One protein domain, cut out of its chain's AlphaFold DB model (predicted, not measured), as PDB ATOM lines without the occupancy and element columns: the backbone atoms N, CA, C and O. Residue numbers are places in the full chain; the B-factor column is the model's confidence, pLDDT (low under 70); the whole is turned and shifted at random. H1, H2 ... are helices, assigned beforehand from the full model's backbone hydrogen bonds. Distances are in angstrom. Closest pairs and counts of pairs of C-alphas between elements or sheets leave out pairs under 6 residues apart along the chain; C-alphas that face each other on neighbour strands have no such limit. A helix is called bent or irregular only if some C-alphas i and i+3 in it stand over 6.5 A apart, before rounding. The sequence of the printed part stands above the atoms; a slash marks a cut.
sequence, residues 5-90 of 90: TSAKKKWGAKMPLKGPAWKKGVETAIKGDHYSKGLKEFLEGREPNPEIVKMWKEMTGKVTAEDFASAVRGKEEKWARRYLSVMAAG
ATOM      1  N   THR A   5     141.416 199.703 184.511       77.31
ATOM      2  CA  THR A   5     140.932 200.282 183.253       77.31
ATOM      3  C   THR A   5     139.418 200.514 183.282       77.31
ATOM      4  O   THR A   5     138.951 201.605 182.948       77.31
ATOM      5  N   SER A   6     138.633 199.541 183.760       79.31
ATOM      6  CA  SER A   6     137.177 199.691 183.918       79.31
ATOM      7  C   SER A   6     136.816 200.772 184.943       79.31
ATOM      8  O   SER A   6     135.863 201.529 184.740       79.31
ATOM      9  N   ALA A   7     137.583 200.865 186.034       76.62
ATOM     10  CA  ALA A   7     137.401 201.868 187.078       76.62
ATOM     11  C   ALA A   7     137.741 203.283 186.576       76.62
ATOM     12  O   ALA A   7     136.943 204.199 186.776       76.62
ATOM     13  N   LYS A   8     138.855 203.452 185.847       74.56
ATOM     14  CA  LYS A   8     139.234 204.718 185.194       74.56
ATOM     15  C   LYS A   8     138.169 205.165 184.186       74.56
ATOM     16  O   LYS A   8     137.759 206.321 184.228       74.56
ATOM     17  N   LYS A   9     137.638 204.257 183.354       79.62
ATOM     18  CA  LYS A   9     136.562 204.569 182.390       79.62
ATOM     19  C   LYS A   9     135.266 205.011 183.080       79.62
ATOM     20  O   LYS A   9     134.703 206.045 182.726       79.62
ATOM     21  N   LYS A  10     134.806 204.268 184.095       76.56
ATOM     22  CA  LYS A  10     133.620 204.642 184.892       76.56
ATOM     23  C   LYS A  10     133.806 205.979 185.603       76.56
ATOM     24  O   LYS A  10     132.851 206.739 185.733       76.56
ATOM     25  N   TRP A  11     135.013 206.252 186.084       74.69
ATOM     26  CA  TRP A  11     135.326 207.519 186.725       74.69
ATOM     27  C   TRP A  11     135.326 208.670 185.719       74.69
ATOM     28  O   TRP A  11     134.610 209.642 185.936       74.69
ATOM     29  N   GLY A  12     136.017 208.519 184.585       74.31
ATOM     30  CA  GLY A  12     136.026 209.496 183.494       74.31
ATOM     31  C   GLY A  12     134.620 209.865 183.016       74.31
ATOM     32  O   GLY A  12     134.316 211.042 182.890       74.31
ATOM     33  N   ALA A  13     133.717 208.886 182.885       79.19
ATOM     34  CA  ALA A  13     132.317 209.140 182.528       79.19
ATOM     35  C   ALA A  13     131.543 209.963 183.579       79.19
ATOM     36  O   ALA A  13     130.592 210.663 183.245       79.19
ATOM     37  N   LYS A  14     131.936 209.894 184.856       74.88
ATOM     38  CA  LYS A  14     131.303 210.651 185.948       74.88
ATOM     39  C   LYS A  14     131.909 212.040 186.134       74.88
ATOM     40  O   LYS A  14     131.247 212.893 186.719       74.88
ATOM     41  N   MET A  15     133.136 212.273 185.668       75.06
ATOM     42  CA  MET A  15     133.866 213.530 185.875       75.06
ATOM     43  C   MET A  15     133.132 214.780 185.371       75.06
ATOM     44  O   MET A  15     133.078 215.740 186.141       75.06
ATOM     45  N   PRO A  16     132.488 214.787 184.185       76.38
ATOM     46  CA  PRO A  16     131.738 215.957 183.721       76.38
ATOM     47  C   PRO A  16     130.614 216.371 184.679       76.38
ATOM     48  O   PRO A  16     130.336 217.550 184.855       76.38
ATOM     49  N   LEU A  17     130.001 215.399 185.361       82.75
ATOM     50  CA  LEU A  17     128.904 215.635 186.299       82.75
ATOM     51  C   LEU A  17     129.388 215.896 187.732       82.75
ATOM     52  O   LEU A  17     128.594 216.296 188.582       82.75
ATOM     53  N   LYS A  18     130.676 215.675 188.035       81.69
ATOM     54  CA  LYS A  18     131.213 215.812 189.399       81.69
ATOM     55  C   LYS A  18     131.218 217.256 189.884       81.69
ATOM     56  O   LYS A  18     130.867 217.464 191.040       81.69
ATOM     57  N   GLY A  19     131.581 218.211 189.028       83.62
ATOM     58  CA  GLY A  19     131.528 219.644 189.340       83.62
ATOM     59  C   GLY A  19     130.109 220.103 189.687       83.62
ATOM     60  O   GLY A  19     129.872 220.506 190.828       83.62
ATOM     61  N   PRO A  20     129.139 219.954 188.765       87.44
ATOM     62  CA  PRO A  20     127.749 220.342 189.010       87.44
ATOM     63  C   PRO A  20     127.111 219.619 190.202       87.44
ATOM     64  O   PRO A  20     126.472 220.249 191.041       87.44
ATOM     65  N   ALA A  21     127.322 218.304 190.340       86.81
ATOM     66  CA  ALA A  21     126.772 217.544 191.464       86.81
ATOM     67  C   ALA A  21     127.394 217.949 192.810       86.81
ATOM     68  O   ALA A  21     126.709 217.954 193.834       86.81
ATOM     69  N   TRP A  22     128.688 218.283 192.827       88.44
ATOM     70  CA  TRP A  22     129.335 218.816 194.020       88.44
ATOM     71  C   TRP A  22     128.751 220.175 194.394       88.44
ATOM     72  O   TRP A  22     128.357 220.348 195.548       88.44
ATOM     73  N   LYS A  23     128.625 221.084 193.419       88.81
ATOM     74  CA  LYS A  23     128.096 222.433 193.631       88.81
ATOM     75  C   LYS A  23     126.660 222.406 194.148       88.81
ATOM     76  O   LYS A  23     126.384 223.007 195.182       88.81
ATOM     77  N   LYS A  24     125.800 221.588 193.535       89.88
ATOM     78  CA  LYS A  24     124.440 221.343 194.026       89.88
ATOM     79  C   LYS A  24     124.439 220.871 195.481       89.88
ATOM     80  O   LYS A  24     123.641 221.340 196.272       89.88
ATOM     81  N   GLY A  25     125.358 219.981 195.861       87.06
ATOM     82  CA  GLY A  25     125.477 219.530 197.250       87.06
ATOM     83  C   GLY A  25     125.945 220.615 198.230       87.06
ATOM     84  O   GLY A  25     125.640 220.518 199.418       87.06
ATOM     85  N   VAL A  26     126.693 221.622 197.767       86.94
ATOM     86  CA  VAL A  26     127.037 222.811 198.565       86.94
ATOM     87  C   VAL A  26     125.803 223.697 198.739       86.94
ATOM     88  O   VAL A  26     125.515 224.117 199.856       86.94
ATOM     89  N   GLU A  27     125.047 223.918 197.664       86.62
ATOM     90  CA  GLU A  27     123.833 224.747 197.651       86.62
ATOM     91  C   GLU A  27     122.692 224.138 198.473       86.62
ATOM     92  O   GLU A  27     122.032 224.843 199.229       86.62
ATOM     93  N   THR A  28     122.491 222.820 198.404       85.69
ATOM     94  CA  THR A  28     121.456 222.115 199.178       85.69
ATOM     95  C   THR A  28     121.913 221.747 200.593       85.69
ATOM     96  O   THR A  28     121.378 220.808 201.174       85.69
ATOM     97  N   ALA A  29     122.948 222.407 201.120       83.12
ATOM     98  CA  ALA A  29     123.532 222.217 202.454       83.12
ATOM     99  C   ALA A  29     124.118 220.826 202.791       83.12
ATOM    100  O   ALA A  29     124.885 220.733 203.746       83.12
ATOM    101  N   ILE A  30     123.898 219.785 201.981       84.31
ATOM    102  CA  ILE A  30     124.402 218.411 202.200       84.31
ATOM    103  C   ILE A  30     125.911 218.396 202.489       84.31
ATOM    104  O   ILE A  30     126.393 217.683 203.371       84.31
ATOM    105  N   LYS A  31     126.698 219.182 201.743       86.06
ATOM    106  CA  LYS A  31     128.146 219.277 201.976       86.06
ATOM    107  C   LYS A  31     128.489 220.025 203.263       86.06
ATOM    108  O   LYS A  31     129.477 219.665 203.893       86.06
ATOM    109  N   GLY A  32     127.680 221.008 203.651       85.00
ATOM    110  CA  GLY A  32     127.807 221.698 204.935       85.00
ATOM    111  C   GLY A  32     127.532 220.777 206.115       85.00
ATOM    112  O   GLY A  32     128.289 220.799 207.082       85.00
ATOM    113  N   ASP A  33     126.536 219.904 205.999       88.75
ATOM    114  CA  ASP A  33     126.220 218.923 207.040       88.75
ATOM    115  C   ASP A  33     127.335 217.883 207.172       88.75
ATOM    116  O   ASP A  33     127.767 217.567 208.279       88.75
ATOM    117  N   HIS A  34     127.881 217.405 206.047       90.50
ATOM    118  CA  HIS A  34     129.048 216.520 206.061       90.50
ATOM    119  C   HIS A  34     130.281 217.188 206.681       90.50
ATOM    120  O   HIS A  34     131.028 216.531 207.403       90.50
ATOM    121  N   TYR A  35     130.501 218.474 206.399       88.12
ATOM    122  CA  TYR A  35     131.602 219.232 206.986       88.12
ATOM    123  C   TYR A  35     131.431 219.387 208.502       88.12
ATOM    124  O   TYR A  35     132.350 219.065 209.252       88.12
ATOM    125  N   SER A  36     130.240 219.788 208.952       88.88
ATOM    126  CA  SER A  36     129.912 219.918 210.376       88.88
ATOM    127  C   SER A  36     130.048 218.584 211.116       88.88
ATOM    128  O   SER A  36     130.691 218.512 212.162       88.88
ATOM    129  N   LYS A  37     129.538 217.495 210.527       92.31
ATOM    130  CA  LYS A  37     129.684 216.144 211.079       92.31
ATOM    131  C   LYS A  37     131.155 215.738 211.210       92.31
ATOM    132  O   LYS A  37     131.550 215.264 212.268       92.31
ATOM    133  N   GLY A  38     131.965 215.963 210.175       91.31
ATOM    134  CA  GLY A  38     133.399 215.665 210.219       91.31
ATOM    135  C   GLY A  38     134.151 216.496 211.264       91.31
ATOM    136  O   GLY A  38     135.023 215.968 211.949       91.31
ATOM    137  N   LEU A  39     133.787 217.773 211.441       90.88
ATOM    138  CA  LEU A  39     134.328 218.601 212.524       90.88
ATOM    139  C   LEU A  39     133.940 218.056 213.894       90.88
ATOM    140  O   LEU A  39     134.793 217.970 214.768       90.88
ATOM    141  N   LYS A  40     132.684 217.652 214.081       93.25
ATOM    142  CA  LYS A  40     132.221 217.062 215.340       93.25
ATOM    143  C   LYS A  40     132.959 215.762 215.660       93.25
ATOM    144  O   LYS A  40     133.366 215.567 216.799       93.25
ATOM    145  N   GLU A  41     133.171 214.899 214.667       94.00
ATOM    146  CA  GLU A  41     133.976 213.676 214.813       94.00
ATOM    147  C   GLU A  41     135.425 214.001 215.207       94.00
ATOM    148  O   GLU A  41     135.955 213.406 216.141       94.00
ATOM    149  N   PHE A  42     136.043 214.987 214.552       92.38
ATOM    150  CA  PHE A  42     137.398 215.441 214.876       92.38
ATOM    151  C   PHE A  42     137.507 216.057 216.279       92.38
ATOM    152  O   PHE A  42     138.511 215.877 216.960       92.38
ATOM    153  N   LEU A  43     136.471 216.769 216.722       92.88
ATOM    154  CA  LEU A  43     136.394 217.389 218.046       92.88
ATOM    155  C   LEU A  43     135.906 216.420 219.140       92.88
ATOM    156  O   LEU A  43     135.538 216.865 220.233       92.88
ATOM    157  N   GLU A  44     135.890 215.114 218.853       94.31
ATOM    158  CA  GLU A  44     135.497 214.044 219.780       94.31
ATOM    159  C   GLU A  44     134.070 214.226 220.324       94.31
ATOM    160  O   GLU A  44     133.778 214.006 221.497       94.31
ATOM    161  N   GLY A  45     133.157 214.667 219.457       90.31
ATOM    162  CA  GLY A  45     131.743 214.858 219.777       90.31
ATOM    163  C   GLY A  45     131.375 216.261 220.262       90.31
ATOM    164  O   GLY A  45     130.183 216.529 220.422       90.31
ATOM    165  N   ARG A  46     132.342 217.169 220.451       92.06
ATOM    166  CA  ARG A  46     132.053 218.575 220.783       92.06
ATOM    167  C   ARG A  46     131.425 219.309 219.598       92.06
ATOM    168  O   ARG A  46     131.742 219.039 218.440       92.06
ATOM    169  N   GLU A  47     130.545 220.259 219.903       91.12
ATOM    170  CA  GLU A  47     129.885 221.063 218.875       91.12
ATOM    171  C   GLU A  47     130.896 221.957 218.134       91.12
ATOM    172  O   GLU A  47     131.688 222.657 218.776       91.12
ATOM    173  N   PRO A  48     130.891 221.953 216.787       90.56
ATOM    174  CA  PRO A  48     131.731 222.843 215.998       90.56
ATOM    175  C   PRO A  48     131.388 224.315 216.245       90.56
ATOM    176  O   PRO A  48     130.220 224.679 216.370       90.56
ATOM    177  N   ASN A  49     132.398 225.188 216.227       92.31
ATOM    178  CA  ASN A  49     132.163 226.629 216.290       92.31
ATOM    179  C   ASN A  49     131.297 227.073 215.083       92.31
ATOM    180  O   ASN A  49     131.706 226.847 213.934       92.31
ATOM    181  N   PRO A  50     130.137 227.719 215.310       89.56
ATOM    182  CA  PRO A  50     129.222 228.106 214.239       89.56
ATOM    183  C   PRO A  50     129.844 229.084 213.234       89.56
ATOM    184  O   PRO A  50     129.543 228.991 212.044       89.56
ATOM    185  N   GLU A  51     130.763 229.955 213.661       92.44
ATOM    186  CA  GLU A  51     131.459 230.890 212.765       92.44
ATOM    187  C   GLU A  51     132.399 230.162 211.797       92.44
ATOM    188  O   GLU A  51     132.504 230.538 210.630       92.44
ATOM    189  N   ILE A  52     133.023 229.058 212.226       89.81
ATOM    190  CA  ILE A  52     133.861 228.227 211.346       89.81
ATOM    191  C   ILE A  52     132.997 227.558 210.274       89.81
ATOM    192  O   ILE A  52     133.345 227.562 209.092       89.81
ATOM    193  N   VAL A  53     131.844 227.009 210.669       88.81
ATOM    194  CA  VAL A  53     130.903 226.377 209.733       88.81
ATOM    195  C   VAL A  53     130.340 227.407 208.752       88.81
ATOM    196  O   VAL A  53     130.227 227.122 207.557       88.81
ATOM    197  N   LYS A  54     130.025 228.615 209.228       88.69
ATOM    198  CA  LYS A  54     129.563 229.730 208.395       88.69
ATOM    199  C   LYS A  54     130.632 230.169 207.392       88.69
ATOM    200  O   LYS A  54     130.354 230.189 206.195       88.69
ATOM    201  N   MET A  55     131.859 230.416 207.850       91.25
ATOM    202  CA  MET A  55     132.985 230.787 206.988       91.25
ATOM    203  C   MET A  55     133.247 229.721 205.918       91.25
ATOM    204  O   MET A  55     133.466 230.045 204.749       91.25
ATOM    205  N   TRP A  56     133.164 228.438 206.282       91.25
ATOM    206  CA  TRP A  56     133.281 227.345 205.320       91.25
ATOM    207  C   TRP A  56     132.188 227.404 204.247       91.25
ATOM    208  O   TRP A  56     132.500 227.259 203.061       91.25
ATOM    209  N   LYS A  57     130.924 227.645 204.627       86.81
ATOM    210  CA  LYS A  57     129.805 227.766 203.675       86.81
ATOM    211  C   LYS A  57     130.018 228.939 202.721       86.81
ATOM    212  O   LYS A  57     129.863 228.763 201.515       86.81
ATOM    213  N   GLU A  58     130.419 230.099 203.234       89.44
ATOM    214  CA  GLU A  58     130.663 231.301 202.426       89.44
ATOM    215  C   GLU A  58     131.812 231.107 201.431       89.44
ATOM    216  O   GLU A  58     131.678 231.423 200.248       89.44
ATOM    217  N   MET A  59     132.932 230.541 201.881       89.75
ATOM    218  CA  MET A  59     134.102 230.278 201.036       89.75
ATOM    219  C   MET A  59     133.797 229.221 199.974       89.75
ATOM    220  O   MET A  59     134.082 229.408 198.792       89.75
ATOM    221  N   THR A  60     133.163 228.121 200.377       88.06
ATOM    222  CA  THR A  60     132.821 227.013 199.475       88.06
ATOM    223  C   THR A  60     131.713 227.414 198.496       88.06
ATOM    224  O   THR A  60     131.699 226.971 197.347       88.06
ATOM    225  N   GLY A  61     130.813 228.311 198.905       88.06
ATOM    226  CA  GLY A  61     129.787 228.910 198.053       88.06
ATOM    227  C   GLY A  61     130.353 229.735 196.893       88.06
ATOM    228  O   GLY A  61     129.698 229.826 195.857       88.06
ATOM    229  N   LYS A  62     131.578 230.261 197.005       90.12
ATOM    230  CA  LYS A  62     132.251 231.005 195.922       90.12
ATOM    231  C   LYS A  62     132.912 230.102 194.878       90.12
ATOM    232  O   LYS A  62     133.133 230.537 193.757       90.12
ATOM    233  N   VAL A  63     133.200 228.848 195.225       90.56
ATOM    234  CA  VAL A  63     133.833 227.884 194.315       90.56
ATOM    235  C   VAL A  63     132.826 227.452 193.253       90.56
ATOM    236  O   VAL A  63     131.716 227.008 193.581       90.56
ATOM    237  N   THR A  64     133.196 227.568 191.982       89.81
ATOM    238  CA  THR A  64     132.339 227.140 190.873       89.81
ATOM    239  C   THR A  64     132.417 225.625 190.653       89.81
ATOM    240  O   THR A  64     133.299 224.924 191.158       89.81
ATOM    241  N   ALA A  65     131.473 225.089 189.878       87.75
ATOM    242  CA  ALA A  65     131.535 223.698 189.435       87.75
ATOM    243  C   ALA A  65     132.817 223.409 188.628       87.75
ATOM    244  O   ALA A  65     133.369 222.311 188.733       87.75
ATOM    245  N   GLU A  66     133.289 224.388 187.855       84.44
ATOM    246  CA  GLU A  66     134.480 224.294 187.007       84.44
ATOM    247  C   GLU A  66     135.766 224.308 187.832       84.44
ATOM    248  O   GLU A  66     136.624 223.451 187.614       84.44
ATOM    249  N   ASP A  67     135.862 225.176 188.844       86.25
ATOM    250  CA  ASP A  67     136.992 225.195 189.785       86.25
ATOM    251  C   ASP A  67     137.152 223.836 190.467       86.25
ATOM    252  O   ASP A  67     138.244 223.258 190.516       86.25
ATOM    253  N   PHE A  68     136.035 223.277 190.946       86.00
ATOM    254  CA  PHE A  68     136.039 221.955 191.556       86.00
ATOM    255  C   PHE A  68     136.444 220.876 190.546       86.00
ATOM    256  O   PHE A  68     137.296 220.040 190.854       86.00
ATOM    257  N   ALA A  69     135.859 220.885 189.342       82.25
ATOM    258  CA  ALA A  69     136.165 219.915 188.293       82.25
ATOM    259  C   ALA A  69     137.646 219.956 187.886       82.25
ATOM    260  O   ALA A  69     138.268 218.900 187.747       82.25
ATOM    261  N   SER A  70     138.225 221.152 187.770       82.88
ATOM    262  CA  SER A  70     139.648 221.362 187.505       82.88
ATOM    263  C   SER A  70     140.516 220.786 188.629       82.88
ATOM    264  O   SER A  70     141.415 219.985 188.372       82.88
ATOM    265  N   ALA A  71     140.179 221.062 189.893       83.00
ATOM    266  CA  ALA A  71     140.924 220.571 191.055       83.00
ATOM    267  C   ALA A  71     140.873 219.040 191.248       83.00
ATOM    268  O   ALA A  71     141.717 218.460 191.953       83.00
ATOM    269  N   VAL A  72     139.865 218.367 190.680       79.00
ATOM    270  CA  VAL A  72     139.749 216.900 190.718       79.00
ATOM    271  C   VAL A  72     140.225 216.206 189.442       79.00
ATOM    272  O   VAL A  72     140.388 214.980 189.459       79.00
ATOM    273  N   ARG A  73     140.477 216.955 188.363       73.88
ATOM    274  CA  ARG A  73     141.054 216.446 187.112       73.88
ATOM    275  C   ARG A  73     142.450 215.867 187.369       73.88
ATOM    276  O   ARG A  73     143.184 216.370 188.215       73.88
ATOM    277  N   GLY A  74     142.809 214.765 186.707       72.00
ATOM    278  CA  GLY A  74     144.111 214.108 186.911       72.00
ATOM    279  C   GLY A  74     144.186 213.200 188.147       72.00
ATOM    280  O   GLY A  74     145.154 212.463 188.328       72.00
ATOM    281  N   LYS A  75     143.161 213.200 189.015       75.88
ATOM    282  CA  LYS A  75     143.090 212.289 190.174       75.88
ATOM    283  C   LYS A  75     142.447 210.944 189.823       75.88
ATOM    284  O   LYS A  75     142.181 210.158 190.736       75.88
ATOM    285  N   GLU A  76     142.188 210.654 188.543       72.88
ATOM    286  CA  GLU A  76     141.414 209.480 188.114       72.88
ATOM    287  C   GLU A  76     142.022 208.175 188.631       72.88
ATOM    288  O   GLU A  76     141.296 207.273 189.044       72.88
ATOM    289  N   GLU A  77     143.351 208.084 188.680       75.31
ATOM    290  CA  GLU A  77     144.039 206.903 189.195       75.31
ATOM    291  C   GLU A  77     143.841 206.696 190.700       75.31
ATOM    292  O   GLU A  77     143.541 205.581 191.135       75.31
ATOM    293  N   LYS A  78     143.938 207.765 191.499       78.44
ATOM    294  CA  LYS A  78     143.700 207.707 192.950       78.44
ATOM    295  C   LYS A  78     142.276 207.236 193.249       78.44
ATOM    296  O   LYS A  78     142.069 206.383 194.112       78.44
ATOM    297  N   TRP A  79     141.294 207.761 192.517       75.75
ATOM    298  CA  TRP A  79     139.890 207.378 192.677       75.75
ATOM    299  C   TRP A  79     139.603 205.966 192.162       75.75
ATOM    300  O   TRP A  79     138.872 205.226 192.821       75.75
ATOM    301  N   ALA A  80     140.213 205.558 191.047       75.00
ATOM    302  CA  ALA A  80     140.100 204.198 190.527       75.00
ATOM    303  C   ALA A  80     140.648 203.163 191.521       75.00
ATOM    304  O   ALA A  80     139.969 202.179 191.808       75.00
ATOM    305  N   ARG A  81     141.827 203.409 192.111       78.94
ATOM    306  CA  ARG A  81     142.411 202.536 193.147       78.94
ATOM    307  C   ARG A  81     141.515 202.441 194.383       78.94
ATOM    308  O   ARG A  81     141.281 201.345 194.883       78.94
ATOM    309  N   ARG A  82     140.950 203.566 194.834       78.12
ATOM    310  CA  ARG A  82     140.022 203.576 195.975       78.12
ATOM    311  C   ARG A  82     138.724 202.822 195.679       78.12
ATOM    312  O   ARG A  82     138.253 202.090 196.538       78.12
ATOM    313  N   TYR A  83     138.173 202.955 194.472       73.81
ATOM    314  CA  TYR A  83     136.996 202.191 194.053       73.81
ATOM    315  C   TYR A  83     137.261 200.682 194.081       73.81
ATOM    316  O   TYR A  83     136.453 199.940 194.624       73.81
ATOM    317  N   LEU A  84     138.404 200.233 193.556       77.94
ATOM    318  CA  LEU A  84     138.776 198.816 193.599       77.94
ATOM    319  C   LEU A  84     138.961 198.301 195.026       77.94
ATOM    320  O   LEU A  84     138.480 197.220 195.333       77.94
ATOM    321  N   SER A  85     139.599 199.088 195.894       77.25
ATOM    322  CA  SER A  85     139.764 198.740 197.310       77.25
ATOM    323  C   SER A  85     138.420 198.558 198.021       77.25
ATOM    324  O   SER A  85     138.259 197.586 198.747       77.25
ATOM    325  N   VAL A  86     137.438 199.432 197.772       74.94
ATOM    326  CA  VAL A  86     136.086 199.293 198.348       74.94
ATOM    327  C   VAL A  86     135.359 198.071 197.782       74.94
ATOM    328  O   VAL A  86     134.737 197.339 198.536       74.94
ATOM    329  N   MET A  87     135.461 197.822 196.473       70.69
ATOM    330  CA  MET A  87     134.822 196.667 195.826       70.69
ATOM    331  C   MET A  87     135.455 195.318 196.204       70.69
ATOM    332  O   MET A  87     134.846 194.291 195.943       70.69
ATOM    333  N   ALA A  88     136.682 195.313 196.731       70.50
ATOM    334  CA  ALA A  88     137.368 194.110 197.201       70.50
ATOM    335  C   ALA A  88     137.142 193.836 198.698       70.50
ATOM    336  O   ALA A  88     137.442 192.743 199.161       70.50
ATOM    337  N   ALA A  89     136.662 194.832 199.448       63.19
ATOM    338  CA  ALA A  89     136.393 194.741 200.882       63.19
ATOM    339  C   ALA A  89     134.914 194.459 201.209       63.19
ATOM    340  O   ALA A  89     134.558 194.422 202.385       63.19
ATOM    341  N   GLY A  90     134.064 194.324 200.187       51.38
ATOM    342  CA  GLY A  90     132.634 194.034 200.304       51.38
ATOM    343  C   GLY A  90     132.248 192.739 199.616       51.38
ATOM    344  O   GLY A  90     133.065 192.224 198.820       51.38
TER     345      GLY A  90
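What this domain is: This is residues 5 to 90 of the 90 residues of an uncharacterized protein of Thermococci archaeon (UniProt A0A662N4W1). The five helices make a loose, open arch: the long bent helix H1 runs along the top, with one leg at each end. The helical hairpin of H2 and H3 makes one leg, beyond the far end of H1b, and H5 crosses H1a as the other. Short H4 packs across H1b between them, while H5 stays apart from H2 and H3. The printed part has 86 residues with five named helices, H1 to H5 in order, and no named strand: the class is all helix. It is loose, with a radius of gyration of the C-alphas of 15.5 A, and spans 43 by 31 by 19 A.

How they stand to each other: H1, residues 5 to 27, was assigned as one helix by its hydrogen bonds but is bent: C-alphas 13 and 16 are 6.9 A apart. Its arms H1a, residues 5 to 13, and H1b, residues 16 to 27, stand at a steep tilt of 57 degrees. H1b is itself irregular, with C-alphas 16 and 19 6.7 A apart. H1, taken whole, is the hub, touching three other helices. H1a touches H5, residues 76 to 88, opposite ways at a steep tilt of 61 degrees; their closest C-alphas, of Ala 7 and Ala 80, are 5.0 A apart. H1b touches H4, residues 65 to 72, opposite ways at a steep tilt of 64 degrees, the closest C-alphas being those of Gly 19 and Ala 65, 4.1 A apart. With residues 26 to 27 alone, H1b touches residues 57 to 61 of H3, which is residues 50 to 62; the closest C-alphas, of Val 26 and Gly 61, are 6.7 A apart. These two run opposite ways at a tilt of 37 degrees, only just steep. H2, residues 30 to 42, and H3 form a hairpin at a steep tilt of 41 degrees, with the closest C-alphas, of Gly 32 and Lys 57, 6.5 A apart. Every O i to N i+4 pair is within hydrogen-bond range in H1a, H2, H3, H4 and H5, and 7 of 8 are in H1b.

Where its parts are: H1a begins at C-alpha 5, (140.932, 200.282, 183.253), and is 12.4 A long; H1b is 18.3 A long. H2 measures 18.4 A, H3 18.8 A and H4 10.7 A. H5 measures 18.3 A and ends at C-alpha 88, (137.368, 194.110, 197.201).

The domain as a whole: The C-alphas farthest apart, of Thr 5 and Glu 51, are 43.6 A apart. The printed part has no cut, and no link is long. Residues 85 to 90, of which 85 to 88 belong to H5, stand free. The mean pLDDT of the printed part is 83.5, and residues 89 to 90 are under 70.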